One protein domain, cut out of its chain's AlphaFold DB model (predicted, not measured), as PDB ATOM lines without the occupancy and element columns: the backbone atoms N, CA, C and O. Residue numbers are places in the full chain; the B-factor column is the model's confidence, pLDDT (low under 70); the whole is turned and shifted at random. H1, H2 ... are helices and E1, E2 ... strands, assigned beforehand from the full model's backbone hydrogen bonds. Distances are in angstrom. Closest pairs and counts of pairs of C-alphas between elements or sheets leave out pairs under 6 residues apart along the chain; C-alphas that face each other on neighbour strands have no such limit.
ATOM      1  N   GLU A   3      26.207 -24.920 -11.330       62.78
ATOM      2  CA  GLU A   3      25.359 -23.730 -11.252       62.78
ATOM      3  C   GLU A   3      24.541 -23.753  -9.955       62.78
ATOM      4  O   GLU A   3      23.960 -24.782  -9.612       62.78
ATOM      5  N   MET A   4      24.556 -22.648  -9.203       69.75
ATOM      6  CA  MET A   4      23.830 -22.527  -7.930       69.75
ATOM      7  C   MET A   4      22.578 -21.671  -8.062       69.75
ATOM      8  O   MET A   4      21.529 -22.022  -7.531       69.75
ATOM      9  N   LYS A   5      22.696 -20.524  -8.734       71.81
ATOM     10  CA  LYS A   5      21.622 -19.538  -8.846       71.81
ATOM     11  C   LYS A   5      21.740 -18.861 -10.202       71.81
ATOM     12  O   LYS A   5      22.755 -18.242 -10.497       71.81
ATOM     13  N   HIS A   6      20.690 -18.966 -11.004       80.19
ATOM     14  CA  HIS A   6      20.550 -18.209 -12.241       80.19
ATOM     15  C   HIS A   6      19.302 -17.351 -12.125       80.19
ATOM     16  O   HIS A   6      18.176 -17.843 -12.144       80.19
ATOM     17  N   THR A   7      19.495 -16.050 -11.961       81.00
ATOM     18  CA  THR A   7      18.392 -15.091 -11.884       81.00
ATOM     19  C   THR A   7      18.506 -14.085 -13.014       81.00
ATOM     20  O   THR A   7      19.525 -13.999 -13.690       81.00
ATOM     21  N   ARG A   8      17.475 -13.254 -13.189       82.00
ATOM     22  CA  ARG A   8      17.538 -12.099 -14.102       82.00
ATOM     23  C   ARG A   8      18.644 -11.096 -13.740       82.00
ATOM     24  O   ARG A   8      18.960 -10.231 -14.543       82.00
ATOM     25  N   ARG A   9      19.164 -11.182 -12.513       86.81
ATOM     26  CA  ARG A   9      20.035 -10.195 -11.873       86.81
ATOM     27  C   ARG A   9      21.485 -10.651 -11.742       86.81
ATOM     28  O   ARG A   9      22.362  -9.798 -11.633       86.81
ATOM     29  N   SER A  10      21.725 -11.957 -11.718       91.88
ATOM     30  CA  SER A  10      23.062 -12.530 -11.580       91.88
ATOM     31  C   SER A  10      23.093 -14.018 -11.928       91.88
ATOM     32  O   SER A  10      22.093 -14.733 -11.775       91.88
ATOM     33  N   ILE A  11      24.269 -14.471 -12.364       94.12
ATOM     34  CA  ILE A  11      24.625 -15.882 -12.538       94.12
ATOM     35  C   ILE A  11      25.656 -16.228 -11.469       94.12
ATOM     36  O   ILE A  11      26.735 -15.636 -11.437       94.12
ATOM     37  N   VAL A  12      25.336 -17.202 -10.621       93.75
ATOM     38  CA  VAL A  12      26.201 -17.689  -9.545       93.75
ATOM     39  C   VAL A  12      26.543 -19.153  -9.776       93.75
ATOM     40  O   VAL A  12      25.665 -20.012  -9.927       93.75
ATOM     41  N   ARG A  13      27.838 -19.448  -9.759       93.44
ATOM     42  CA  ARG A  13      28.392 -20.780  -9.988       93.44
ATOM     43  C   ARG A  13      29.459 -21.105  -8.955       93.44
ATOM     44  O   ARG A  13      30.170 -20.216  -8.505       93.44
ATOM     45  N   VAL A  14      29.610 -22.384  -8.627       92.94
ATOM     46  CA  VAL A  14      30.710 -22.869  -7.786       92.94
ATOM     47  C   VAL A  14      31.753 -23.562  -8.649       92.94
ATOM     48  O   VAL A  14      31.441 -24.474  -9.434       92.94
ATOM     49  N   GLY A  15      32.986 -23.077  -8.527       89.44
ATOM     50  CA  GLY A  15      34.172 -23.629  -9.163       89.44
ATOM     51  C   GLY A  15      34.528 -25.000  -8.592       89.44
ATOM     52  O   GLY A  15      34.062 -25.395  -7.524       89.44
ATOM     53  N   PHE A  16      35.357 -25.762  -9.308       87.81
ATOM     54  CA  PHE A  16      35.869 -27.038  -8.789       87.81
ATOM     55  C   PHE A  16      36.812 -26.847  -7.592       87.81
ATOM     56  O   PHE A  16      36.941 -27.744  -6.767       87.81
ATOM     57  N   ASP A  17      37.416 -25.664  -7.472       90.62
ATOM     58  CA  ASP A  17      38.191 -25.217  -6.312       90.62
ATOM     59  C   ASP A  17      37.309 -24.803  -5.119       90.62
ATOM     60  O   ASP A  17      37.812 -24.413  -4.068       90.62
ATOM     61  N   GLY A  18      35.985 -24.892  -5.274       90.81
ATOM     62  CA  GLY A  18      35.010 -24.555  -4.253       90.81
ATOM     63  C   GLY A  18      34.716 -23.064  -4.132       90.81
ATOM     64  O   GLY A  18      33.902 -22.725  -3.281       90.81
ATOM     65  N   LYS A  19      35.306 -22.179  -4.947       95.88
ATOM     66  CA  LYS A  19      35.015 -20.734  -4.910       95.88
ATOM     67  C   LYS A  19      33.657 -20.413  -5.521       95.88
ATOM     68  O   LYS A  19      33.149 -21.153  -6.366       95.88
ATOM     69  N   VAL A  20      33.068 -19.298  -5.095       96.50
ATOM     70  CA  VAL A  20      31.819 -18.776  -5.655       96.50
ATOM     71  C   VAL A  20      32.151 -17.724  -6.699       96.50
ATOM     72  O   VAL A  20      32.883 -16.782  -6.430       96.50
ATOM     73  N   HIS A  21      31.584 -17.894  -7.882       97.00
ATOM     74  CA  HIS A  21      31.761 -17.044  -9.047       97.00
ATOM     75  C   HIS A  21      30.429 -16.377  -9.363       97.00
ATOM     76  O   HIS A  21      29.456 -17.077  -9.661       97.00
ATOM     77  N   LYS A  22      30.377 -15.048  -9.308       97.12
ATOM     78  CA  LYS A  22      29.158 -14.265  -9.514       97.12
ATOM     79  C   LYS A  22      29.357 -13.273 -10.653       97.12
ATOM     80  O   LYS A  22      30.245 -12.434 -10.588       97.12
ATOM     81  N   HIS A  23      28.516 -13.372 -11.676       97.50
ATOM     82  CA  HIS A  23      28.387 -12.356 -12.721       97.50
ATOM     83  C   HIS A  23      27.108 -11.564 -12.490       97.50
ATOM     84  O   HIS A  23      26.054 -12.159 -12.242       97.50
ATOM     85  N   PHE A  24      27.191 -10.244 -12.597       96.75
ATOM     86  CA  PHE A  24      26.064  -9.344 -12.387       96.75
ATOM     87  C   PHE A  24      25.444  -9.000 -13.738       96.75
ATOM     88  O   PHE A  24      26.140  -8.667 -14.691       96.75
ATOM     89  N   LEU A  25      24.119  -9.104 -13.832       93.94
ATOM     90  CA  LEU A  25      23.374  -8.935 -15.079       93.94
ATOM     91  C   LEU A  25      22.196  -7.981 -14.900       93.94
ATOM     92  O   LEU A  25      21.614  -7.893 -13.822       93.94
ATOM     93  N   GLY A  26      21.773  -7.348 -15.991       90.81
ATOM     94  CA  GLY A  26      20.546  -6.555 -16.033       90.81
ATOM     95  C   GLY A  26      20.707  -5.136 -15.485       90.81
ATOM     96  O   GLY A  26      21.804  -4.587 -15.437       90.81
ATOM     97  N   LYS A  27      19.582  -4.520 -15.106       90.25
ATOM     98  CA  LYS A  27      19.539  -3.122 -14.653       90.25
ATOM     99  C   LYS A  27      20.418  -2.935 -13.410       90.25
ATOM    100  O   LYS A  27      20.445  -3.802 -12.529       90.25
ATOM    101  N   HIS A  28      21.120  -1.808 -13.359       93.19
ATOM    102  CA  HIS A  28      21.999  -1.428 -12.254       93.19
ATOM    103  C   HIS A  28      23.040  -2.501 -11.884       93.19
ATOM    104  O   HIS A  28      23.330  -2.727 -10.709       93.19
ATOM    105  N   ALA A  29      23.518  -3.283 -12.863       95.50
ATOM    106  CA  ALA A  29      24.482  -4.350 -12.601       95.50
ATOM    107  C   ALA A  29      25.815  -3.795 -12.084       95.50
ATOM    108  O   ALA A  29      26.384  -4.381 -11.168       95.50
ATOM    109  N   GLN A  30      26.261  -2.653 -12.615       96.69
ATOM    110  CA  GLN A  30      27.494  -1.996 -12.189       96.69
ATOM    111  C   GLN A  30      27.392  -1.490 -10.746       96.69
ATOM    112  O   GLN A  30      28.262  -1.775  -9.930       96.69
ATOM    113  N   GLU A  31      26.302  -0.813 -10.399       96.75
ATOM    114  CA  GLU A  31      26.072  -0.274  -9.059       96.75
ATOM    115  C   GLU A  31      25.949  -1.394  -8.021       96.75
ATOM    116  O   GLU A  31      26.529  -1.299  -6.943       96.75
ATOM    117  N   ARG A  32      25.254  -2.491  -8.354       96.88
ATOM    118  CA  ARG A  32      25.148  -3.666  -7.470       96.88
ATOM    119  C   ARG A  32      26.477  -4.392  -7.300       96.88
ATOM    120  O   ARG A  32      26.786  -4.811  -6.187       96.88
ATOM    121  N   PHE A  33      27.249  -4.529  -8.378       98.12
ATOM    122  CA  PHE A  33      28.593  -5.102  -8.333       98.12
ATOM    123  C   PHE A  33      29.500  -4.294  -7.403       98.12
ATOM    124  O   PHE A  33      30.089  -4.851  -6.477       98.12
ATOM    125  N   GLU A  34      29.564  -2.976  -7.606       97.88
ATOM    126  CA  GLU A  34      30.399  -2.105  -6.783       97.88
ATOM    127  C   GLU A  34      29.935  -2.076  -5.329       97.88
ATOM    128  O   GLU A  34      30.769  -2.108  -4.420       97.88
ATOM    129  N   ASN A  35      28.619  -2.078  -5.090       98.06
ATOM    130  CA  ASN A  35      28.089  -2.101  -3.735       98.06
ATOM    131  C   ASN A  35      28.459  -3.397  -3.004       98.06
ATOM    132  O   ASN A  35      29.022  -3.343  -1.913       98.06
ATOM    133  N   GLU A  36      28.219  -4.563  -3.611       98.31
ATOM    134  CA  GLU A  36      28.551  -5.843  -2.978       98.31
ATOM    135  C   GLU A  36      30.057  -5.976  -2.728       98.31
ATOM    136  O   GLU A  36      30.469  -6.369  -1.634       98.31
ATOM    137  N   ARG A  37      30.889  -5.586  -3.702       98.38
ATOM    138  CA  ARG A  37      32.348  -5.567  -3.550       98.38
ATOM    139  C   ARG A  37      32.771  -4.678  -2.377       98.38
ATOM    140  O   ARG A  37      33.519  -5.133  -1.513       98.38
ATOM    141  N   SER A  38      32.271  -3.443  -2.331       98.25
ATOM    142  CA  SER A  38      32.590  -2.453  -1.296       98.25
ATOM    143  C   SER A  38      32.159  -2.914   0.102       98.25
ATOM    144  O   SER A  38      32.954  -2.888   1.045       98.25
ATOM    145  N   ILE A  39      30.930  -3.419   0.242       98.56
ATOM    146  CA  ILE A  39      30.392  -3.901   1.520       98.56
ATOM    147  C   ILE A  39      31.159  -5.131   2.017       98.56
ATOM    148  O   ILE A  39      31.516  -5.193   3.195       98.56
ATOM    149  N   LEU A  40      31.473  -6.091   1.140       98.56
ATOM    150  CA  LEU A  40      32.248  -7.270   1.533       98.56
ATOM    151  C   LEU A  40      33.682  -6.905   1.930       98.56
ATOM    152  O   LEU A  40      34.198  -7.470   2.894       98.56
ATOM    153  N   GLN A  41      34.328  -5.966   1.231       98.31
ATOM    154  CA  GLN A  41      35.656  -5.465   1.610       98.31
ATOM    155  C   GLN A  41      35.627  -4.756   2.968       98.31
ATOM    156  O   GLN A  41      36.495  -4.991   3.810       98.31
ATOM    157  N   TYR A  42      34.597  -3.946   3.223       98.38
ATOM    158  CA  TYR A  42      34.390  -3.319   4.524       98.38
ATOM    159  C   TYR A  42      34.209  -4.365   5.637       98.38
ATOM    160  O   TYR A  42      34.878  -4.296   6.666       98.38
ATOM    161  N   LEU A  43      33.369  -5.381   5.429       98.50
ATOM    162  CA  LEU A  43      33.148  -6.445   6.414       98.50
ATOM    163  C   LEU A  43      34.396  -7.304   6.660       98.50
ATOM    164  O   LEU A  43      34.634  -7.711   7.797       98.50
ATOM    165  N   GLN A  44      35.220  -7.537   5.635       97.81
ATOM    166  CA  GLN A  44      36.527  -8.188   5.784       97.81
ATOM    167  C   GLN A  44      37.481  -7.357   6.638       97.81
ATOM    168  O   GLN A  44      38.103  -7.897   7.550       97.81
ATOM    169  N   PHE A  45      37.558  -6.045   6.395       97.44
ATOM    170  CA  PHE A  45      38.348  -5.134   7.223       97.44
ATOM    171  C   PHE A  45      37.877  -5.138   8.687       97.44
ATOM    172  O   PHE A  45      38.686  -5.089   9.609       97.44
ATOM    173  N   ARG A  46      36.564  -5.269   8.911       97.81
ATOM    174  CA  ARG A  46      35.955  -5.425  10.243       97.81
ATOM    175  C   ARG A  46      36.065  -6.844  10.817       97.81
ATOM    176  O   ARG A  46      35.568  -7.074  11.916       97.81
ATOM    177  N   VAL A  47      36.711  -7.769  10.104       97.56
ATOM    178  CA  VAL A  47      36.929  -9.169  10.500       97.56
ATOM    179  C   VAL A  47      35.608  -9.894  10.804       97.56
ATOM    180  O   VAL A  47      35.506 -10.675  11.746       97.56
ATOM    181  N   CYS A  48      34.566  -9.629  10.009       98.19
ATOM    182  CA  CYS A  48      33.279 -10.309  10.141       98.19
ATOM    183  C   CYS A  48      33.411 -11.797   9.753       98.19
ATOM    184  O   CYS A  48      33.709 -12.097   8.594       98.19
ATOM    185  N   PRO A  49      33.190 -12.755  10.677       97.06
ATOM    186  CA  PRO A  49      33.555 -14.158  10.457       97.06
ATOM    187  C   PRO A  49      32.473 -14.989   9.752       97.06
ATOM    188  O   PRO A  49      32.615 -16.204   9.628       97.06
ATOM    189  N   PHE A  50      31.361 -14.375   9.345       97.88
ATOM    190  CA  PHE A  50      30.187 -15.081   8.817       97.88
ATOM    191  C   PHE A  50      29.679 -14.512   7.498       97.88
ATOM    192  O   PHE A  50      28.487 -14.578   7.199       97.88
ATOM    193  N   VAL A  51      30.591 -13.969   6.699       98.25
ATOM    194  CA  VAL A  51      30.308 -13.448   5.361       98.25
ATOM    195  C   VAL A  51      31.392 -13.909   4.383       98.25
ATOM    196  O   VAL A  51      32.498 -14.246   4.819       98.25
ATOM    197  N   PRO A  52      31.111 -13.953   3.071       97.88
ATOM    198  CA  PRO A  52      32.125 -14.256   2.073       97.88
ATOM    199  C   PRO A  52      33.284 -13.254   2.102       97.88
ATOM    200  O   PRO A  52      33.093 -12.059   2.314       97.88
ATOM    201  N   GLN A  53      34.490 -13.732   1.820       97.88
ATOM    202  CA  GLN A  53      35.638 -12.880   1.532       97.88
ATOM    203  C   GLN A  53      35.798 -12.740   0.019       97.88
ATOM    204  O   GLN A  53      35.620 -13.710  -0.716       97.88
ATOM    205  N   VAL A  54      36.134 -11.539  -0.439       98.25
ATOM    206  CA  VAL A  54      36.436 -11.225  -1.838       98.25
ATOM    207  C   VAL A  54      37.823 -11.764  -2.143       98.25
ATOM    208  O   VAL A  54      38.786 -11.448  -1.452       98.25
ATOM    209  N   LEU A  55      37.905 -12.591  -3.178       98.00
ATOM    210  CA  LEU A  55      39.147 -13.198  -3.648       98.00
ATOM    211  C   LEU A  55      39.642 -12.513  -4.922       98.00
ATOM    212  O   LEU A  55      40.841 -12.336  -5.100       98.00
ATOM    213  N   GLU A  56      38.712 -12.121  -5.791       97.62
ATOM    214  CA  GLU A  56      38.988 -11.479  -7.073       97.62
ATOM    215  C   GLU A  56      37.780 -10.631  -7.475       97.62
ATOM    216  O   GLU A  56      36.640 -10.975  -7.151       97.62
ATOM    217  N   ALA A  57      38.027  -9.529  -8.175       97.75
ATOM    218  CA  ALA A  57      36.993  -8.685  -8.749       97.75
ATOM    219  C   ALA A  57      37.464  -8.169 -10.111       97.75
ATOM    220  O   ALA A  57      38.579  -7.662 -10.220       97.75
ATOM    221  N   ASP A  58      36.596  -8.267 -11.111       97.69
ATOM    222  CA  ASP A  58      36.793  -7.757 -12.464       97.69
ATOM    223  C   ASP A  58      35.648  -6.777 -12.783       97.69
ATOM    224  O   ASP A  58      34.527  -7.205 -13.090       97.69
ATOM    225  N   PRO A  59      35.895  -5.461 -12.640       96.69
ATOM    226  CA  PRO A  59      34.897  -4.430 -12.909       96.69
ATOM    227  C   PRO A  59      34.493  -4.328 -14.381       96.69
ATOM    228  O   PRO A  59      33.356  -3.949 -14.656       96.69
ATOM    229  N   ASP A  60      35.371  -4.688 -15.319       96.56
ATOM    230  CA  ASP A  60      35.079  -4.592 -16.754       96.56
ATOM    231  C   ASP A  60      34.038  -5.643 -17.167       96.56
ATOM    232  O   ASP A  60      33.172  -5.386 -18.007       96.56
ATOM    233  N   HIS A  61      34.072  -6.812 -16.521       96.75
ATOM    234  CA  HIS A  61      33.129  -7.908 -16.756       96.75
ATOM    235  C   HIS A  61      32.021  -8.024 -15.700       96.75
ATOM    236  O   HIS A  61      31.220  -8.961 -15.762       96.75
ATOM    237  N   LEU A  62      31.954  -7.093 -14.738       98.06
ATOM    238  CA  LEU A  62      31.028  -7.132 -13.599       98.06
ATOM    239  C   LEU A  62      31.027  -8.506 -12.920       98.06
ATOM    240  O   LEU A  62      29.991  -9.169 -12.781       98.06
ATOM    241  N   TYR A  63      32.221  -8.958 -12.558       98.12
ATOM    242  CA  TYR A  63      32.471 -10.314 -12.105       98.12
ATOM    243  C   TYR A  63      33.200 -10.330 -10.763       98.12
ATOM    244  O   TYR A  63      34.206  -9.654 -10.566       98.12
ATOM    245  N   LEU A  64      32.678 -11.113  -9.822       98.38
ATOM    246  CA  LEU A  64      33.177 -11.199  -8.455       98.38
ATOM    247  C   LEU A  64      33.409 -12.659  -8.069       98.38
ATOM    248  O   LEU A  64      32.523 -13.506  -8.230       98.38
ATOM    249  N   VAL A  65      34.581 -12.940  -7.502       98.25
ATOM    250  CA  VAL A  65      34.910 -14.240  -6.913       98.25
ATOM    251  C   VAL A  65      35.008 -14.097  -5.406       98.25
ATOM    252  O   VAL A  65      35.742 -13.247  -4.896       98.25
ATOM    253  N   THR A  66      34.301 -14.957  -4.681       98.44
ATOM    254  CA  THR A  66      34.316 -14.977  -3.218       98.44
ATOM    255  C   THR A  66      34.564 -16.373  -2.655       98.44
ATOM    256  O   THR A  66      34.439 -17.397  -3.339       98.44
ATOM    257  N   THR A  67      34.938 -16.434  -1.378       97.31
ATOM    258  CA  THR A  67      34.970 -17.692  -0.626       97.31
ATOM    259  C   THR A  67      33.570 -18.283  -0.520       97.31
ATOM    260  O   THR A  67      32.599 -17.571  -0.267       97.31
ATOM    261  N   ASN A  68      33.469 -19.604  -0.597       95.44
ATOM    262  CA  ASN A  68      32.226 -20.302  -0.311       95.44
ATOM    263  C   ASN A  68      32.021 -20.449   1.198       95.44
ATOM    264  O   ASN A  68      32.844 -21.054   1.883       95.44
ATOM    265  N   VAL A  69      30.911 -19.905   1.696       95.38
ATOM    266  CA  VAL A  69      30.539 -19.920   3.119       95.38
ATOM    267  C   VAL A  69      29.451 -20.946   3.448       95.38
ATOM    268  O   VAL A  69      28.736 -20.819   4.435       95.38
ATOM    269  N   GLY A  70      29.346 -22.004   2.645       93.12
ATOM    270  CA  GLY A  70      28.442 -23.119   2.881       93.12
ATOM    271  C   GLY A  70      27.288 -23.193   1.890       93.12
ATOM    272  O   GLY A  70      27.333 -22.655   0.786       93.12
ATOM    273  N   SER A  71      26.251 -23.934   2.272       92.12
ATOM    274  CA  SER A  71      25.075 -24.178   1.425       92.12
ATOM    275  C   SER A  71      23.866 -23.414   1.940       92.12
ATOM    276  O   SER A  71      23.751 -23.206   3.149       92.12
ATOM    277  N   ILE A  72      22.978 -23.005   1.029       91.62
ATOM    278  CA  ILE A  72      21.703 -22.363   1.377       91.62
ATOM    279  C   ILE A  72      20.943 -23.269   2.344       91.62
ATOM    280  O   ILE A  72      20.890 -24.484   2.151       91.62
ATOM    281  N   VAL A  73      20.385 -22.671   3.391       89.88
ATOM    282  CA  VAL A  73      19.614 -23.401   4.398       89.88
ATOM    283  C   VAL A  73      18.180 -23.602   3.926       89.88
ATOM    284  O   VAL A  73      17.560 -22.677   3.408       89.88
ATOM    285  N   GLU A  74      17.633 -24.800   4.125       86.62
ATOM    286  CA  GLU A  74      16.215 -25.075   3.841       86.62
ATOM    287  C   GLU A  74      15.306 -24.465   4.915       86.62
ATOM    288  O   GLU A  74      14.231 -23.949   4.618       86.62
ATOM    289  N   HIS A  75      15.771 -24.476   6.168       89.12
ATOM    290  CA  HIS A  75      15.016 -24.004   7.320       89.12
ATOM    291  C   HIS A  75      15.901 -23.213   8.289       89.12
ATOM    292  O   HIS A  75      16.973 -23.657   8.700       89.12
ATOM    293  N   ILE A  76      15.405 -22.051   8.702       94.50
ATOM    294  CA  ILE A  76      15.921 -21.233   9.801       94.50
ATOM    295  C   ILE A  76      14.714 -20.604  10.500       94.50
ATOM    296  O   ILE A  76      13.762 -20.210   9.832       94.50
ATOM    297  N   SER A  77      14.712 -20.558  11.833       96.25
ATOM    298  CA  SER A  77      13.630 -19.895  12.568       96.25
ATOM    299  C   SER A  77      13.742 -18.377  12.442       96.25
ATOM    300  O   SER A  77      14.850 -17.842  12.376       96.25
ATOM    301  N   ASP A  78      12.609 -17.679  12.494       96.12
ATOM    302  CA  ASP A  78      12.566 -16.213  12.416       96.12
ATOM    303  C   ASP A  78      13.418 -15.546  13.503       96.12
ATOM    304  O   ASP A  78      14.097 -14.552  13.253       96.12
ATOM    305  N   GLU A  79      13.447 -16.129  14.703       97.19
ATOM    306  CA  GLU A  79      14.287 -15.662  15.807       97.19
ATOM    307  C   GLU A  79      15.781 -15.726  15.456       97.19
ATOM    308  O   GLU A  79      16.499 -14.740  15.628       97.19
ATOM    309  N   LYS A  80      16.248 -16.855  14.904       96.75
ATOM    310  CA  LYS A  80      17.649 -17.025  14.489       96.75
ATOM    311  C   LYS A  80      17.995 -16.132  13.305       96.75
ATOM    312  O   LYS A  80      19.088 -15.578  13.268       96.75
ATOM    313  N   LEU A  81      17.066 -15.978  12.362       97.25
ATOM    314  CA  LEU A  81      17.217 -15.088  11.217       97.25
ATOM    315  C   LEU A  81      17.400 -13.639  11.685       97.25
ATOM    316  O   LEU A  81      18.379 -12.989  11.328       97.25
ATOM    317  N   LYS A  82      16.505 -13.158  12.555       97.44
ATOM    318  CA  LYS A  82      16.573 -11.812  13.130       97.44
ATOM    319  C   LYS A  82      17.854 -11.602  13.934       97.44
ATOM    320  O   LYS A  82      18.499 -10.570  13.777       97.44
ATOM    321  N   ALA A  83      18.243 -12.574  14.760       98.06
ATOM    322  CA  ALA A  83      19.480 -12.507  15.534       98.06
ATOM    323  C   ALA A  83      20.723 -12.417  14.633       98.06
ATOM    324  O   ALA A  83      21.609 -11.617  14.913       98.06
ATOM    325  N   LEU A  84      20.763 -13.175  13.531       98.25
ATOM    326  CA  LEU A  84      21.873 -13.159  12.573       98.25
ATOM    327  C   LEU A  84      22.035 -11.792  11.894       98.25
ATOM    328  O   LEU A  84      23.143 -11.259  11.828       98.25
ATOM    329  N   PHE A  85      20.944 -11.199  11.406       98.06
ATOM    330  CA  PHE A  85      21.008  -9.874  10.778       98.06
ATOM    331  C   PHE A  85      21.270  -8.759  11.797       98.06
ATOM    332  O   PHE A  85      21.999  -7.822  11.493       98.06
ATOM    333  N   HIS A  86      20.779  -8.893  13.030       97.94
ATOM    334  CA  HIS A  86      21.141  -7.980  14.112       97.94
ATOM    335  C   HIS A  86      22.629  -8.100  14.500       97.94
ATOM    336  O   HIS A  86      23.279  -7.098  14.789       97.94
ATOM    337  N   GLU A  87      23.206  -9.305  14.479       98.31
ATOM    338  CA  GLU A  87      24.649  -9.496  14.672       98.31
ATOM    339  C   GLU A  87      25.454  -8.781  13.576       98.31
ATOM    340  O   GLU A  87      26.444  -8.119  13.886       98.31
ATOM    341  N   LEU A  88      25.014  -8.851  12.314       98.50
ATOM    342  CA  LEU A  88      25.649  -8.152  11.189       98.50
ATOM    343  C   LEU A  88      25.702  -6.631  11.403       98.50
ATOM    344  O   LEU A  88      26.719  -5.999  11.103       98.50
ATOM    345  N   GLU A  89      24.664  -6.045  11.999       98.06
ATOM    346  CA  GLU A  89      24.650  -4.616  12.320       98.06
ATOM    347  C   GLU A  89      25.751  -4.197  13.299       98.06
ATOM    348  O   GLU A  89      26.218  -3.057  13.232       98.06
ATOM    349  N   ASN A  90      26.217  -5.096  14.174       98.00
ATOM    350  CA  ASN A  90      27.341  -4.818  15.077       98.00
ATOM    351  C   ASN A  90      28.670  -4.660  14.319       98.00
ATOM    352  O   ASN A  90      29.584  -3.987  14.797       98.00
ATOM    353  N   TYR A  91      28.762  -5.213  13.107       98.38
ATOM    354  CA  TYR A  91      29.877  -4.982  12.184       98.38
ATOM    355  C   TYR A  91      29.682  -3.713  11.336       98.38
ATOM    356  O   TYR A  91      30.567  -3.330  10.572       98.38
ATOM    357  N   GLY A  92      28.565  -3.005  11.521       98.00
ATOM    358  CA  GLY A  92      28.284  -1.718  10.898       98.00
ATOM    359  C   GLY A  92      27.647  -1.816   9.515       98.00
ATOM    360  O   GLY A  92      27.783  -0.872   8.743       98.00
ATOM    361  N   VAL A  93      26.972  -2.921   9.192       98.50
ATOM    362  CA  VAL A  93      26.243  -3.098   7.925       98.50
ATOM    363  C   VAL A  93      24.787  -3.454   8.195       98.50
ATOM    364  O   VAL A  93      24.502  -4.311   9.025       98.50
ATOM    365  N   ILE A  94      23.876  -2.819   7.465       98.19
ATOM    366  CA  ILE A  94      22.456  -3.166   7.409       98.19
ATOM    367  C   ILE A  94      22.206  -3.843   6.061       98.19
ATOM    368  O   ILE A  94      22.479  -3.263   5.009       98.19
ATOM    369  N   HIS A  95      21.704  -5.076   6.092       97.62
ATOM    370  CA  HIS A  95      21.320  -5.807   4.886       97.62
ATOM    371  C   HIS A  95      19.870  -5.487   4.533       97.62
ATOM    372  O   HIS A  95      18.968  -5.743   5.328       97.62
ATOM    373  N   ASP A  96      19.626  -4.999   3.323       95.56
ATOM    374  CA  ASP A  96      18.293  -4.557   2.894       95.56
ATOM    375  C   ASP A  96      17.434  -5.714   2.348       95.56
ATOM    376  O   ASP A  96      16.455  -5.506   1.643       95.56
ATOM    377  N   ASP A  97      17.814  -6.966   2.631       93.12
ATOM    378  CA  ASP A  97      17.135  -8.176   2.141       93.12
ATOM    379  C   ASP A  97      17.262  -9.358   3.133       93.12
ATOM    380  O   ASP A  97      17.838 -10.398   2.794       93.12
ATOM    381  N   PRO A  98      16.768  -9.222   4.383       93.19
ATOM    382  CA  PRO A  98      17.024 -10.172   5.466       93.19
ATOM    383  C   PRO A  98      16.146 -11.437   5.388       93.19
ATOM    384  O   PRO A  98      15.347 -11.721   6.277       93.19
ATOM    385  N   PHE A  99      16.282 -12.213   4.311       93.62
ATOM    386  CA  PHE A  99      15.516 -13.443   4.075       93.62
ATOM    387  C   PHE A  99      16.394 -14.697   4.108       93.62
ATOM    388  O   PHE A  99      17.569 -14.662   3.752       93.62
ATOM    389  N   ALA A 100      15.786 -15.847   4.423       93.44
ATOM    390  CA  ALA A 100      16.469 -17.143   4.509       93.44
ATOM    391  C   ALA A 100      17.256 -17.541   3.242       93.44
ATOM    392  O   ALA A 100      18.282 -18.204   3.340       93.44
ATOM    393  N   ARG A 101      16.837 -17.086   2.050       92.75
ATOM    394  CA  ARG A 101      17.560 -17.331   0.783       92.75
ATOM    395  C   ARG A 101      18.969 -16.719   0.736       92.75
ATOM    396  O   ARG A 101      19.781 -17.155  -0.075       92.75
ATOM    397  N   ASN A 102      19.230 -15.723   1.582       95.31
ATOM    398  CA  ASN A 102      20.519 -15.047   1.732       95.31
ATOM    399  C   ASN A 102      21.291 -15.581   2.951       95.31
ATOM    400  O   ASN A 102      22.263 -14.975   3.397       95.31
ATOM    401  N   VAL A 103      20.859 -16.722   3.498       97.12
ATOM    402  CA  VAL A 103      21.507 -17.400   4.616       97.12
ATOM    403  C   VAL A 103      22.021 -18.759   4.165       97.12
ATOM    404  O   VAL A 103      21.326 -19.557   3.533       97.12
ATOM    405  N   THR A 104      23.266 -19.030   4.528       97.00
ATOM    406  CA  THR A 104      23.934 -20.314   4.315       97.00
ATOM    407  C   THR A 104      24.384 -20.894   5.649       97.00
ATOM    408  O   THR A 104      24.474 -20.175   6.644       97.00
ATOM    409  N   TYR A 105      24.653 -22.197   5.695       97.06
ATOM    410  CA  TYR A 105      25.271 -22.838   6.853       97.06
ATOM    411  C   TYR A 105      26.656 -23.369   6.496       97.06
ATOM    412  O   TYR A 105      26.797 -24.189   5.581       97.06
ATOM    413  N   HIS A 106      27.670 -22.926   7.242       95.75
ATOM    414  CA  HIS A 106      29.048 -23.361   7.069       95.75
ATOM    415  C   HIS A 106      29.368 -24.500   8.053       95.75
ATOM    416  O   HIS A 106      29.678 -24.228   9.215       95.75
ATOM    417  N   PRO A 107      29.415 -25.776   7.623       91.50
ATOM    418  CA  PRO A 107      29.551 -26.909   8.542       91.50
ATOM    419  C   PRO A 107      30.867 -26.898   9.330       91.50
ATOM    420  O   PRO A 107      30.868 -27.193  10.517       91.50
ATOM    421  N   ARG A 108      31.986 -26.495   8.707       91.38
ATOM    422  CA  ARG A 108      33.283 -26.408   9.411       91.38
ATOM    423  C   ARG A 108      33.345 -25.305  10.474       91.38
ATOM    424  O   ARG A 108      34.036 -25.486  11.465       91.38
ATOM    425  N   LEU A 109      32.651 -24.182  10.268       91.25
ATOM    426  CA  LEU A 109      32.573 -23.094  11.251       91.25
ATOM    427  C   LEU A 109      31.427 -23.308  12.252       91.25
ATOM    428  O   LEU A 109      31.342 -22.591  13.242       91.25
ATOM    429  N   GLY A 110      30.525 -24.254  11.978       95.00
ATOM    430  CA  GLY A 110      29.376 -24.564  12.822       95.00
ATOM    431  C   GLY A 110      28.332 -23.446  12.914       95.00
ATOM    432  O   GLY A 110      27.551 -23.444  13.864       95.00
ATOM    433  N   ARG A 111      28.296 -22.494  11.969       96.31
ATOM    434  CA  ARG A 111      27.447 -21.291  12.064       96.31
ATOM    435  C   ARG A 111      26.741 -20.914  10.763       96.31
ATOM    436  O   ARG A 111      27.157 -21.312   9.674       96.31
ATOM    437  N   PHE A 112      25.688 -20.109  10.904       98.00
ATOM    438  CA  PHE A 112      25.042 -19.436   9.781       98.00
ATOM    439  C   PHE A 112      25.905 -18.283   9.265       98.00
ATOM    440  O   PHE A 112      26.568 -17.596  10.049       98.00
ATOM    441  N   CYS A 113      25.865 -18.080   7.953       98.12
ATOM    442  CA  CYS A 113      26.561 -17.021   7.239       98.12
ATOM    443  C   CYS A 113      25.589 -16.259   6.336       98.12
ATOM    444  O   CYS A 113      24.644 -16.845   5.803       98.12
ATOM    445  N   VAL A 114      25.838 -14.965   6.160       98.06
ATOM    446  CA  VAL A 114      25.033 -14.070   5.320       98.06
ATOM    447  C   VAL A 114      25.733 -13.881   3.979       98.06
ATOM    448  O   VAL A 114      26.951 -13.712   3.936       98.06
ATOM    449  N   ILE A 115      24.973 -13.923   2.889       97.31
ATOM    450  CA  ILE A 115      25.451 -13.741   1.512       97.31
ATOM    451  C   ILE A 115      24.581 -12.714   0.774       97.31
ATOM    452  O   ILE A 115      23.514 -12.371   1.257       97.31
ATOM    453  N   ASP A 116      24.996 -12.321  -0.436       95.75
ATOM    454  CA  ASP A 116      24.217 -11.481  -1.366       95.75
ATOM    455  C   ASP A 116      24.043 -10.015  -0.911       95.75
ATOM    456  O   ASP A 116      22.937  -9.521  -0.712       95.75
ATOM    457  N   PHE A 117      25.163  -9.291  -0.797       97.56
ATOM    458  CA  PHE A 117      25.211  -7.901  -0.309       97.56
ATOM    459  C   PHE A 117      24.979  -6.847  -1.403       97.56
ATOM    460  O   PHE A 117      25.366  -5.689  -1.248       97.56
ATOM    461  N   GLU A 118      24.337  -7.226  -2.511       95.50
ATOM    462  CA  GLU A 118      23.984  -6.300  -3.597       95.50
ATOM    463  C   GLU A 118      23.190  -5.094  -3.080       95.50
ATOM    464  O   GLU A 118      23.363  -3.979  -3.572       95.50
ATOM    465  N   PHE A 119      22.357  -5.324  -2.057       96.00
ATOM    466  CA  PHE A 119      21.558  -4.310  -1.380       96.00
ATOM    467  C   PHE A 119      21.886  -4.297   0.110       96.00
ATOM    468  O   PHE A 119      21.327  -5.043   0.919       96.00
ATOM    469  N   ALA A 120      22.846  -3.461   0.463       97.81
ATOM    470  CA  ALA A 120      23.299  -3.269   1.823       97.81
ATOM    471  C   ALA A 120      23.866  -1.862   1.969       97.81
ATOM    472  O   ALA A 120      24.379  -1.282   1.007       97.81
ATOM    473  N   THR A 121      23.781  -1.334   3.184       98.25
ATOM    474  CA  THR A 121      24.282  -0.007   3.535       98.25
ATOM    475  C   THR A 121      25.146  -0.070   4.782       98.25
ATOM    476  O   THR A 121      24.969  -0.917   5.661       98.25
ATOM    477  N   ARG A 122      26.107   0.843   4.874       97.75
ATOM    478  CA  ARG A 122      26.887   1.062   6.084       97.75
ATOM    479  C   ARG A 122      26.036   1.793   7.118       97.75
ATOM    480  O   ARG A 122      25.487   2.856   6.843       97.75
ATOM    481  N   LYS A 123      25.974   1.248   8.331       96.25
ATOM    482  CA  LYS A 123      25.139   1.753   9.432       96.25
ATOM    483  C   LYS A 123      25.527   3.162   9.897       96.25
ATOM    484  O   LYS A 123      24.675   3.897  10.374       96.25
ATOM    485  N   ASP A 124      26.803   3.524   9.785       92.88
ATOM    486  CA  ASP A 124      27.342   4.806  10.260       92.88
ATOM    487  C   ASP A 124      27.065   5.983   9.314       92.88
ATOM    488  O   ASP A 124      26.872   7.111   9.758       92.88
ATOM    489  N   SER A 125      27.064   5.719   8.014       94.62
ATOM    490  CA  SER A 125      27.082   6.734   6.959       94.62
ATOM    491  C   SER A 125      25.863   6.668   6.045       94.62
ATOM    492  O   SER A 125      25.634   7.595   5.275       94.62
ATOM    493  N   GLY A 126      25.105   5.568   6.080       93.56
ATOM    494  CA  GLY A 126      24.064   5.270   5.099       93.56
ATOM    495  C   GLY A 126      24.614   4.950   3.705       93.56
ATOM    496  O   GLY A 126      23.836   4.717   2.788       93.56
ATOM    497  N   GLN A 127      25.940   4.921   3.527       94.94
ATOM    498  CA  GLN A 127      26.568   4.646   2.239       94.94
ATOM    499  C   GLN A 127      26.271   3.211   1.797       94.94
ATOM    500  O   GLN A 127      26.569   2.264   2.525       94.94
ATOM    501  N   GLY A 128      25.749   3.052   0.588       94.94
ATOM    502  CA  GLY A 128      25.511   1.760  -0.041       94.94
ATOM    503  C   GLY A 128      24.390   1.853  -1.063       94.94
ATOM    504  O   GLY A 128      24.143   2.928  -1.605       94.94
ATOM    505  N   LEU A 129      23.719   0.732  -1.305       95.56
ATOM    506  CA  LEU A 129      22.613   0.630  -2.251       95.56
ATOM    507  C   LEU A 129      21.440  -0.090  -1.592       95.56
ATOM    508  O   LEU A 129      21.619  -1.139  -0.970       95.56
ATOM    509  N   THR A 130      20.239   0.450  -1.749       94.56
ATOM    510  CA  THR A 130      18.996  -0.156  -1.260       94.56
ATOM    511  C   THR A 130      18.177  -0.735  -2.412       94.56
ATOM    512  O   THR A 130      18.269  -0.301  -3.564       94.56
ATOM    513  N   GLN A 131      17.326  -1.715  -2.115       90.81
ATOM    514  CA  GLN A 131      16.363  -2.255  -3.070       90.81
ATOM    515  C   GLN A 131      15.435  -1.156  -3.590       90.81
ATOM    516  O   GLN A 131      15.092  -1.154  -4.771       90.81
ATOM    517  N   ARG A 132      15.059  -0.198  -2.733       88.94
ATOM    518  CA  ARG A 132      14.176   0.915  -3.101       88.94
ATOM    519  C   ARG A 132      14.751   1.772  -4.228       88.94
ATOM    520  O   ARG A 132      13.990   2.174  -5.098       88.94
ATOM    521  N   GLU A 133      16.052   2.042  -4.217       85.19
ATOM    522  CA  GLU A 133      16.716   2.885  -5.226       85.19
ATOM    523  C   GLU A 133      16.822   2.209  -6.599       85.19
ATOM    524  O   GLU A 133      16.914   2.880  -7.622       85.19
ATOM    525  N   VAL A 134      16.808   0.875  -6.629       82.12
ATOM    526  CA  VAL A 134      17.076   0.078  -7.837       82.12
ATOM    527  C   VAL A 134      15.807  -0.531  -8.433       82.12
ATOM    528  O   VAL A 134      15.736  -0.753  -9.646       82.12
TER     529      VAL A 134
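This is residues 3 to 134 of the 136 residues of the protein "Serine/threonine protein phosphatase" of Pedosphaera sp (UniProt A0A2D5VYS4). The model has two joined parts: a twisted five-stranded sheet with helix H1 over one face, and a second part where helix H2 packs on two small strand pairs, E6 with E9 and E7 with E8. H1 reaches from the large sheet to E6 and E9, and short H3 ends the printed part. The 132 printed residues hold three named helices and nine named strands, in the order E1 E2 E3 H1 E4 E5 H2 E6 E7 E8 E9 H3. The class is mixed, helices and strands; the large sheet, ordered E1 E2 E3 E5 E4, and both pairs are antiparallel. The whole is compact, with a radius of gyration of the C-alphas of 13.8 A and spans of 38 by 38 by 27 A.

Find C-alpha 3 at (25.359, -23.730, -11.252), where E1, residues 3 to 6, begins. E2, residues 10 to 14, spans 13.4 A, and E3, residues 20 to 24, 12.9 A. At C-alpha 29, (24.482, -4.350, -12.601), H1 begins; it runs 24.2 A to residue 45. Next come E4, residues 54 to 58, E5, 63 to 66, and H2, 78 to 90, 18.8 A long. Then find E6, residues 93 to 95, E7, 103 to 106, E8, 111 to 114, E9, 120 to 122, and H3, 131 to 134, ending at C-alpha 134, (17.076, 0.078, -7.837).

Begin at E1, E2 and E3, a meander, each strand the antiparallel neighbour of the one before; N 12 and O 5 are 2.8 A apart, N 21 and O 13 2.8 A. E5 is neighbour to E3, with N 22 and O 64 2.9 A apart, and forms a hairpin with E4, N 58 and O 63 at 2.8 A. H1 is on this sheet, making two layers, at a height of 9.8 A, along the strands. E3, H1 and E4 form a split strand-helix-strand unit, E5 lying between the two strands, with a right-handed crossover. The closest C-alphas of H1 and E9 are those of Ile 39 and Ala 120, 7.1 A; of H2 and E6, Leu 88 and Ile 94, 7.0 A; of H2 and E8, Leu 84 and Phe 112, 7.6 A. N 94 and O 121, in E6 and E9, are 2.8 A apart; in the hairpin E7 and E8, N 113 and O 104 are 2.8 A apart. Every O i to N i+4 pair is within hydrogen-bond range in H1, 8 of 9 in H2; H3 is too short for one.

The farthest C-alphas, of Asp 60 and Glu 79, are 40.2 A apart. The printed part has no cut. The link from E5 to H2, 11 residues, is long. Only residues 3 to 4 are under pLDDT 70.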